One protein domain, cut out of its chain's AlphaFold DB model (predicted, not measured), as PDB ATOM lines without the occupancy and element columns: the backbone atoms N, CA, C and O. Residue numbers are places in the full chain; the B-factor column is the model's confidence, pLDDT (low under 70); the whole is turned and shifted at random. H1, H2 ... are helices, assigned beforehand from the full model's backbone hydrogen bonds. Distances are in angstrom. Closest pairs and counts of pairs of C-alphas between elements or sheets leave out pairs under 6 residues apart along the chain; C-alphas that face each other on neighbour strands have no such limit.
ATOM      1  N   LEU A 308      87.129 160.590 185.222       86.75
ATOM      2  CA  LEU A 308      86.244 161.694 184.858       86.75
ATOM      3  C   LEU A 308      86.254 161.929 183.341       86.75
ATOM      4  O   LEU A 308      85.197 162.130 182.735       86.75
ATOM      5  N   SER A 309      87.418 161.797 182.700       86.88
ATOM      6  CA  SER A 309      87.532 161.872 181.238       86.88
ATOM      7  C   SER A 309      86.702 160.795 180.524       86.88
ATOM      8  O   SER A 309      86.057 161.092 179.513       86.88
ATOM      9  N   ALA A 310      86.629 159.573 181.063       90.44
ATOM     10  CA  ALA A 310      85.762 158.520 180.533       90.44
ATOM     11  C   ALA A 310      84.265 158.860 180.673       90.44
ATOM     12  O   ALA A 310      83.482 158.580 179.758       90.44
ATOM     13  N   LEU A 311      83.853 159.531 181.759       91.00
ATOM     14  CA  LEU A 311      82.469 160.002 181.918       91.00
ATOM     15  C   LEU A 311      82.078 161.035 180.851       91.00
ATOM     16  O   LEU A 311      80.942 161.012 180.377       91.00
ATOM     17  N   PHE A 312      83.002 161.885 180.391       89.69
ATOM     18  CA  PHE A 312      82.730 162.836 179.302       89.69
ATOM     19  C   PHE A 312      82.437 162.166 177.947       89.69
ATOM     20  O   PHE A 312      81.819 162.794 177.078       89.69
ATOM     21  N   GLY A 313      82.853 160.909 177.760       89.69
ATOM     22  CA  GLY A 313      82.539 160.094 176.582       89.69
ATOM     23  C   GLY A 313      81.150 159.442 176.607       89.69
ATOM     24  O   GLY A 313      80.643 159.053 175.554       89.69
ATOM     25  N   ARG A 314      80.511 159.333 177.782       92.88
ATOM     26  CA  ARG A 314      79.176 158.725 177.951       92.88
ATOM     27  C   ARG A 314      78.053 159.682 177.504       92.88
ATOM     28  O   ARG A 314      78.261 160.899 177.442       92.88
ATOM     29  N   PRO A 315      76.834 159.182 177.216       90.56
ATOM     30  CA  PRO A 315      75.657 160.034 177.028       90.56
ATOM     31  C   PRO A 315      75.482 160.996 178.213       90.56
ATOM     32  O   PRO A 315      75.605 160.595 179.361       90.56
ATOM     33  N   GLY A 316      75.250 162.285 177.944       86.56
ATOM     34  CA  GLY A 316      75.231 163.332 178.980       86.56
ATOM     35  C   GLY A 316      76.613 163.888 179.370       86.56
ATOM     36  O   GLY A 316      76.699 165.033 179.812       86.56
ATOM     37  N   GLY A 317      77.706 163.170 179.099       88.69
ATOM     38  CA  GLY A 317      79.074 163.547 179.479       88.69
ATOM     39  C   GLY A 317      79.555 164.882 178.904       88.69
ATOM     40  O   GLY A 317      80.203 165.663 179.590       88.69
ATOM     41  N   GLN A 318      79.151 165.220 177.677       89.44
ATOM     42  CA  GLN A 318      79.445 166.524 177.057       89.44
ATOM     43  C   GLN A 318      78.615 167.688 177.634       89.44
ATOM     44  O   GLN A 318      78.922 168.857 177.393       89.44
ATOM     45  N   ALA A 319      77.527 167.405 178.358       87.44
ATOM     46  CA  ALA A 319      76.830 168.408 179.163       87.44
ATOM     47  C   ALA A 319      77.525 168.573 180.521       87.44
ATOM     48  O   ALA A 319      77.767 169.709 180.917       87.44
ATOM     49  N   LEU A 320      77.934 167.465 181.157       86.88
ATOM     50  CA  LEU A 320      78.731 167.474 182.387       86.88
ATOM     51  C   LEU A 320      80.039 168.256 182.198       86.88
ATOM     52  O   LEU A 320      80.286 169.193 182.947       86.88
ATOM     53  N   ARG A 321      80.817 167.962 181.146       85.06
ATOM     54  CA  ARG A 321      82.060 168.682 180.837       85.06
ATOM     55  C   ARG A 321      81.844 170.192 180.748       85.06
ATOM     56  O   ARG A 321      82.460 170.936 181.489       85.06
ATOM     57  N   ARG A 322      80.901 170.650 179.914       83.12
ATOM     58  CA  ARG A 322      80.591 172.088 179.769       83.12
ATOM     59  C   ARG A 322      80.058 172.732 181.050       83.12
ATOM     60  O   ARG A 322      80.166 173.944 181.194       83.12
ATOM     61  N   ARG A 323      79.447 171.949 181.945       84.69
ATOM     62  CA  ARG A 323      79.018 172.420 183.262       84.69
ATOM     63  C   ARG A 323      80.212 172.605 184.193       84.69
ATOM     64  O   ARG A 323      80.216 173.607 184.887       84.69
ATOM     65  N   LEU A 324      81.200 171.707 184.175       81.06
ATOM     66  CA  LEU A 324      82.445 171.855 184.937       81.06
ATOM     67  C   LEU A 324      83.335 172.971 184.361       81.06
ATOM     68  O   LEU A 324      83.682 173.886 185.094       81.06
ATOM     69  N   ASP A 325      83.588 172.973 183.046       76.75
ATOM     70  CA  ASP A 325      84.375 173.996 182.327       76.75
ATOM     71  C   ASP A 325      83.817 175.432 182.504       76.75
ATOM     72  O   ASP A 325      84.521 176.410 182.266       76.75
ATOM     73  N   GLY A 326      82.529 175.569 182.846       74.00
ATOM     74  CA  GLY A 326      81.826 176.846 183.037       74.00
ATOM     75  C   GLY A 326      81.409 177.141 184.482       74.00
ATOM     76  O   GLY A 326      80.597 178.041 184.699       74.00
ATOM     77  N   MET A 327      81.893 176.364 185.452       78.56
ATOM     78  CA  MET A 327      81.621 176.532 186.881       78.56
ATOM     79  C   MET A 327      82.742 177.339 187.529       78.56
ATOM     80  O   MET A 327      83.907 177.050 187.299       78.56
ATOM     81  N   GLY A 328      82.403 178.335 188.349       70.81
ATOM     82  CA  GLY A 328      83.417 179.065 189.116       70.81
ATOM     83  C   GLY A 328      83.876 178.268 190.335       70.81
ATOM     84  O   GLY A 328      83.051 177.598 190.966       70.81
ATOM     85  N   CYS A 329      85.153 178.392 190.715       67.56
ATOM     86  CA  CYS A 329      85.745 177.623 191.818       67.56
ATOM     87  C   CYS A 329      84.890 177.575 193.100       67.56
ATOM     88  O   CYS A 329      84.722 176.507 193.682       67.56
ATOM     89  N   ALA A 330      84.291 178.695 193.527       71.00
ATOM     90  CA  ALA A 330      83.460 178.736 194.737       71.00
ATOM     91  C   ALA A 330      82.249 177.780 194.669       71.00
ATOM     92  O   ALA A 330      81.967 177.073 195.635       71.00
ATOM     93  N   GLU A 331      81.575 177.689 193.516       80.31
ATOM     94  CA  GLU A 331      80.473 176.740 193.309       80.31
ATOM     95  C   GLU A 331      80.988 175.292 193.324       80.31
ATOM     96  O   GLU A 331      80.388 174.426 193.962       80.31
ATOM     97  N   PHE A 332      82.137 175.030 192.692       77.25
ATOM     98  CA  PHE A 332      82.767 173.705 192.693       77.25
ATOM     99  C   PHE A 332      83.184 173.267 194.108       77.25
ATOM    100  O   PHE A 332      82.967 172.127 194.520       77.25
ATOM    101  N   GLN A 333      83.735 174.190 194.893       75.12
ATOM    102  CA  GLN A 333      84.125 173.980 196.283       75.12
ATOM    103  C   GLN A 333      82.919 173.708 197.194       75.12
ATOM    104  O   GLN A 333      83.005 172.860 198.088       75.12
ATOM    105  N   GLU A 334      81.772 174.348 196.960       79.31
ATOM    106  CA  GLU A 334      80.529 173.962 197.633       79.31
ATOM    107  C   GLU A 334      80.048 172.563 197.207       79.31
ATOM    108  O   GLU A 334      79.577 171.799 198.054       79.31
ATOM    109  N   LEU A 335      80.178 172.182 195.928       81.69
ATOM    110  CA  LEU A 335      79.828 170.832 195.461       81.69
ATOM    111  C   LEU A 335      80.674 169.749 196.135       81.69
ATOM    112  O   LEU A 335      80.112 168.770 196.617       81.69
ATOM    113  N   LEU A 336      81.994 169.928 196.246       78.38
ATOM    114  CA  LEU A 336      82.876 168.948 196.900       78.38
ATOM    115  C   LEU A 336      82.515 168.670 198.370       78.38
ATOM    116  O   LEU A 336      82.829 167.584 198.870       78.38
ATOM    117  N   ARG A 337      81.864 169.630 199.044       81.19
ATOM    118  CA  ARG A 337      81.354 169.532 200.425       81.19
ATOM    119  C   ARG A 337      79.870 169.138 200.507       81.19
ATOM    120  O   ARG A 337      79.361 168.918 201.603       81.19
ATOM    121  N   SER A 338      79.156 169.071 199.382       84.06
ATOM    122  CA  SER A 338      77.715 168.792 199.352       84.06
ATOM    123  C   SER A 338      77.424 167.291 199.533       84.06
ATOM    124  O   SER A 338      78.064 166.468 198.876       84.06
ATOM    125  N   PRO A 339      76.432 166.896 200.357       82.50
ATOM    126  CA  PRO A 339      76.027 165.494 200.492       82.50
ATOM    127  C   PRO A 339      75.389 164.966 199.194       82.50
ATOM    128  O   PRO A 339      74.795 165.731 198.439       82.50
ATOM    129  N   GLY A 340      75.465 163.657 198.934       81.06
ATOM    130  CA  GLY A 340      75.232 163.059 197.606       81.06
ATOM    131  C   GLY A 340      73.955 163.480 196.853       81.06
ATOM    132  O   GLY A 340      74.022 163.868 195.684       81.06
ATOM    133  N   ALA A 341      72.795 163.518 197.513       84.50
ATOM    134  CA  ALA A 341      71.545 163.980 196.888       84.50
ATOM    135  C   ALA A 341      71.545 165.487 196.538       84.50
ATOM    136  O   ALA A 341      70.931 165.908 195.553       84.50
ATOM    137  N   GLU A 342      72.245 166.308 197.325       86.12
ATOM    138  CA  GLU A 342      72.454 167.737 197.066       86.12
ATOM    139  C   GLU A 342      73.460 167.935 195.924       86.12
ATOM    140  O   GLU A 342      73.191 168.680 194.977       86.12
ATOM    141  N   LEU A 343      74.565 167.185 195.974       86.62
ATOM    142  CA  LEU A 343      75.616 167.129 194.961       86.62
ATOM    143  C   LEU A 343      75.040 166.825 193.574       86.62
ATOM    144  O   LEU A 343      75.226 167.620 192.655       86.62
ATOM    145  N   ARG A 344      74.263 165.741 193.428       89.94
ATOM    146  CA  ARG A 344      73.592 165.384 192.162       89.94
ATOM    147  C   ARG A 344      72.734 166.522 191.617       89.94
ATOM    148  O   ARG A 344      72.806 166.840 190.430       89.94
ATOM    149  N   ARG A 345      71.916 167.134 192.481       87.94
ATOM    150  CA  ARG A 345      70.948 168.168 192.090       87.94
ATOM    151  C   ARG A 345      71.642 169.446 191.622       87.94
ATOM    152  O   ARG A 345      71.281 169.983 190.575       87.94
ATOM    153  N   ARG A 346      72.646 169.917 192.369       87.62
ATOM    154  CA  ARG A 346      73.425 171.121 192.039       87.62
ATOM    155  C   ARG A 346      74.357 170.913 190.835       87.62
ATOM    156  O   ARG A 346      74.470 171.809 189.994       87.62
ATOM    157  N   LEU A 347      74.969 169.730 190.714       86.25
ATOM    158  CA  LEU A 347      75.836 169.371 189.589       86.25
ATOM    159  C   LEU A 347      75.054 169.296 188.271       86.25
ATOM    160  O   LEU A 347      75.495 169.862 187.274       86.25
ATOM    161  N   ALA A 348      73.881 168.652 188.264       87.62
ATOM    162  CA  ALA A 348      73.026 168.610 187.080       87.62
ATOM    163  C   ALA A 348      72.491 170.004 186.704       87.62
ATOM    164  O   ALA A 348      72.571 170.409 185.543       87.62
ATOM    165  N   GLY A 349      71.978 170.757 187.683       83.50
ATOM    166  CA  GLY A 349      71.365 172.062 187.444       83.50
ATOM    167  C   GLY A 349      70.056 171.995 186.633       83.50
ATOM    168  O   GLY A 349      69.564 170.916 186.293       83.50
ATOM    169  N   PRO A 350      69.433 173.150 186.341       76.75
ATOM    170  CA  PRO A 350      68.147 173.204 185.648       76.75
ATOM    171  C   PRO A 350      68.258 173.016 184.122       76.75
ATOM    172  O   PRO A 350      69.268 173.320 183.488       76.75
ATOM    173  N   GLY A 351      67.151 172.596 183.504       81.56
ATOM    174  CA  GLY A 351      66.976 172.573 182.046       81.56
ATOM    175  C   GLY A 351      67.431 171.287 181.344       81.56
ATOM    176  O   GLY A 351      67.751 170.275 181.966       81.56
ATOM    177  N   ALA A 352      67.429 171.313 180.006       76.44
ATOM    178  CA  ALA A 352      67.668 170.126 179.176       76.44
ATOM    179  C   ALA A 352      69.089 169.544 179.320       76.44
ATOM    180  O   ALA A 352      69.256 168.326 179.266       76.44
ATOM    181  N   SER A 353      70.097 170.396 179.548       79.75
ATOM    182  CA  SER A 353      71.459 169.958 179.885       79.75
ATOM    183  C   SER A 353      71.479 169.188 181.204       79.75
ATOM    184  O   SER A 353      72.061 168.107 181.258       79.75
ATOM    185  N   GLY A 354      70.773 169.691 182.223       83.94
ATOM    186  CA  GLY A 354      70.646 169.035 183.522       83.94
ATOM    187  C   GLY A 354      69.984 167.669 183.422       83.94
ATOM    188  O   GLY A 354      70.551 166.700 183.902       83.94
ATOM    189  N   ALA A 355      68.886 167.533 182.673       87.25
ATOM    190  CA  ALA A 355      68.261 166.227 182.423       87.25
ATOM    191  C   ALA A 355      69.187 165.219 181.703       87.25
ATOM    192  O   ALA A 355      69.022 164.007 181.851       87.25
ATOM    193  N   GLY A 356      70.156 165.698 180.915       87.62
ATOM    194  CA  GLY A 356      71.214 164.867 180.336       87.62
ATOM    195  C   GLY A 356      72.264 164.437 181.366       87.62
ATOM    196  O   GLY A 356      72.692 163.288 181.339       87.62
ATOM    197  N   ILE A 357      72.642 165.336 182.280       89.94
ATOM    198  CA  ILE A 357      73.575 165.050 183.378       89.94
ATOM    199  C   ILE A 357      72.930 164.106 184.401       89.94
ATOM    200  O   ILE A 357      73.553 163.119 184.759       89.94
ATOM    201  N   THR A 358      71.678 164.333 184.816       90.88
ATOM    202  CA  THR A 358      70.954 163.473 185.769       90.88
ATOM    203  C   THR A 358      70.978 162.012 185.333       90.88
ATOM    204  O   THR A 358      71.430 161.180 186.104       90.88
ATOM    205  N   ARG A 359      70.641 161.704 184.069       89.50
ATOM    206  CA  ARG A 359      70.699 160.323 183.552       89.50
ATOM    207  C   ARG A 359      72.089 159.691 183.641       89.50
ATOM    208  O   ARG A 359      72.182 158.499 183.885       89.50
ATOM    209  N   LEU A 360      73.153 160.471 183.435       90.44
ATOM    210  CA  LEU A 360      74.530 159.990 183.586       90.44
ATOM    211  C   LEU A 360      74.884 159.736 185.059       90.44
ATOM    212  O   LEU A 360      75.569 158.766 185.363       90.44
ATOM    213  N   LEU A 361      74.425 160.602 185.966       90.06
ATOM    214  CA  LEU A 361      74.650 160.449 187.403       90.06
ATOM    215  C   LEU A 361      73.836 159.283 187.982       90.06
ATOM    216  O   LEU A 361      74.332 158.591 188.862       90.06
ATOM    217  N   ASP A 362      72.618 159.031 187.496       90.75
ATOM    218  CA  ASP A 362      71.755 157.919 187.934       90.75
ATOM    219  C   ASP A 362      72.387 156.533 187.674       90.75
ATOM    220  O   ASP A 362      72.028 155.557 188.330       90.75
ATOM    221  N   GLU A 363      73.362 156.447 186.760       90.81
ATOM    222  CA  GLU A 363      74.172 155.252 186.476       90.81
ATOM    223  C   GLU A 363      75.436 155.128 187.363       90.81
ATOM    224  O   GLU A 363      76.290 154.283 187.090       90.81
ATOM    225  N   LEU A 364      75.591 155.982 188.383       91.25
ATOM    226  CA  LEU A 364      76.729 156.042 189.311       91.25
ATOM    227  C   LEU A 364      76.243 156.113 190.767       91.25
ATOM    228  O   LEU A 364      75.174 156.658 191.052       91.25
ATOM    229  N   SER A 365      77.050 155.634 191.711       90.31
ATOM    230  CA  SER A 365      76.874 155.872 193.152       90.31
ATOM    231  C   SER A 365      77.347 157.270 193.580       90.31
ATOM    232  O   SER A 365      78.077 157.952 192.860       90.31
ATOM    233  N   ASP A 366      76.936 157.717 194.771       86.81
ATOM    234  CA  ASP A 366      77.357 159.019 195.316       86.81
ATOM    235  C   ASP A 366      78.877 159.080 195.548       86.81
ATOM    236  O   ASP A 366      79.500 160.108 195.273       86.81
ATOM    237  N   ASP A 367      79.482 157.965 195.966       83.69
ATOM    238  CA  ASP A 367      80.928 157.849 196.167       83.69
ATOM    239  C   ASP A 367      81.707 157.898 194.848       83.69
ATOM    240  O   ASP A 367      82.736 158.574 194.782       83.69
ATOM    241  N   GLU A 368      81.202 157.259 193.786       88.00
ATOM    242  CA  GLU A 368      81.781 157.339 192.437       88.00
ATOM    243  C   GLU A 368      81.701 158.759 191.867       88.00
ATOM    244  O   GLU A 368      82.672 159.230 191.279       88.00
ATOM    245  N   ILE A 369      80.593 159.480 192.079       86.56
ATOM    246  CA  ILE A 369      80.474 160.892 191.674       86.56
ATOM    247  C   ILE A 369      81.461 161.755 192.473       86.56
ATOM    248  O   ILE A 369      82.193 162.561 191.897       86.56
ATOM    249  N   ALA A 370      81.528 161.571 193.794       81.62
ATOM    250  CA  ALA A 370      82.430 162.320 194.669       81.62
ATOM    251  C   ALA A 370      83.920 161.992 194.445       81.62
ATOM    252  O   ALA A 370      84.774 162.827 194.755       81.62
ATOM    253  N   ALA A 371      84.234 160.796 193.933       81.88
ATOM    254  CA  ALA A 371      85.565 160.409 193.473       81.88
ATOM    255  C   ALA A 371      85.877 161.018 192.099       81.88
ATOM    256  O   ALA A 371      86.910 161.660 191.952       81.88
ATOM    257  N   ALA A 372      84.966 160.907 191.126       85.06
ATOM    258  CA  ALA A 372      85.150 161.464 189.787       85.06
ATOM    259  C   ALA A 372      85.324 162.993 189.799       85.06
ATOM    260  O   ALA A 372      86.110 163.519 189.027       85.06
ATOM    261  N   LEU A 373      84.658 163.724 190.698       81.94
ATOM    262  CA  LEU A 373      84.878 165.172 190.844       81.94
ATOM    263  C   LEU A 373      86.244 165.542 191.453       81.94
ATOM    264  O   LEU A 373      86.673 166.677 191.289       81.94
ATOM    265  N   ARG A 374      86.924 164.608 192.130       79.12
ATOM    266  CA  ARG A 374      88.297 164.769 192.650       79.12
ATOM    267  C   ARG A 374      89.354 164.111 191.747       79.12
ATOM    268  O   ARG A 374      90.532 164.084 192.091       79.12
ATOM    269  N   ASP A 375      88.946 163.575 190.597       83.44
ATOM    270  CA  ASP A 375      89.824 162.926 189.620       83.44
ATOM    271  C   ASP A 375      90.582 163.985 188.803       83.44
ATOM    272  O   ASP A 375      90.225 164.335 187.673       83.44
ATOM    273  N   VAL A 376      91.615 164.552 189.425       84.12
ATOM    274  CA  VAL A 376      92.543 165.514 188.820       84.12
ATOM    275  C   VAL A 376      93.704 164.787 188.148       84.12
ATOM    276  O   VAL A 376      94.223 163.799 188.669       84.12
TER     277      VAL A 376
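What this domain is: This is residues 308 to 376 of the 947 residues of an uncharacterized protein of Frankia sp. BMG5.30 (UniProt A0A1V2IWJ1). Six short helices pack mostly crossed into a small rounded globule, with H3, H4 and H5 folding back and forth as two successive helical hairpins. H2 packs across H5, H1 makes a corner with H2, and H6 packs near its beginning on the beginning of H4. The printed part has 69 residues, with six named helices in the order H1 to H6 and no named strand, and its class is all helix. It is compact, with a radius of gyration of the C-alphas of 10.7 A and spans of 26 by 22 by 22 A.

Where its parts are: Start at C-alpha 351, at (66.976, 172.573, 182.046); from there H5, the longest helix by residues, runs through residues 351 to 361 for 15.3 A and ends at C-alpha 361, at (74.650, 160.449, 187.403). Just before it find H4, residues 340 to 348, 12.1 A long, and before that H3, residues 329 to 337, 12.6 A long. Go back further to H2, residues 317 to 324, 10.5 A, and to H1, residues 308 to 313, which begins at (86.244, 161.694, 184.858). After H5 look for H6, residues 366 to 372, 9.9 A, whose last C-alpha is at (85.150, 161.464, 189.787).

How they stand to each other: Look first at H5 and H4, a hairpin at a steep tilt of 43 degrees, opposite ways; they touch, and their closest C-alphas, of Gly 354 and Ala 348, are 4.3 A apart. H5 also touches H2, where the closest C-alphas, of Ser 353 and Ala 319, are 5.6 A apart; the two are about perpendicular at 70.2 degrees, only just past steep. H4 is the hub, touching four helices. It forms a hairpin with H3 at a shallow tilt of 27 degrees, opposite ways, and their closest C-alphas, of Leu 343 and Leu 335, are 5.6 A apart. H4 touches H6, with the closest C-alphas, of Gly 340 and Asp 366, 5.1 A apart. H4 and H2 only just touch, with 3 pairs of C-alphas within 8 A, the closest being Ala 348 and Leu 320 at 7.5 A. H1 and H2 touch only at the corner, where the C-alphas of Phe 312 and Gln 318 come closest at 5.4 A. H1 and H6 are close but not clearly touching, and H3 and H5 are apart. In H4 and H6 every O i to N i+4 pair is within hydrogen-bond range; in H1 it is 1 of 2, in H2 3 of 4, in H3 4 of 5 and in H5 5 of 7.

The domain as a whole: Find the two farthest C-alphas at Gly 351 and Val 376, 27.4 A apart. The printed part has no cut, and its five links are tight. The mean pLDDT of the printed part is 84.3, and Cys 329 is the one printed residue under 70.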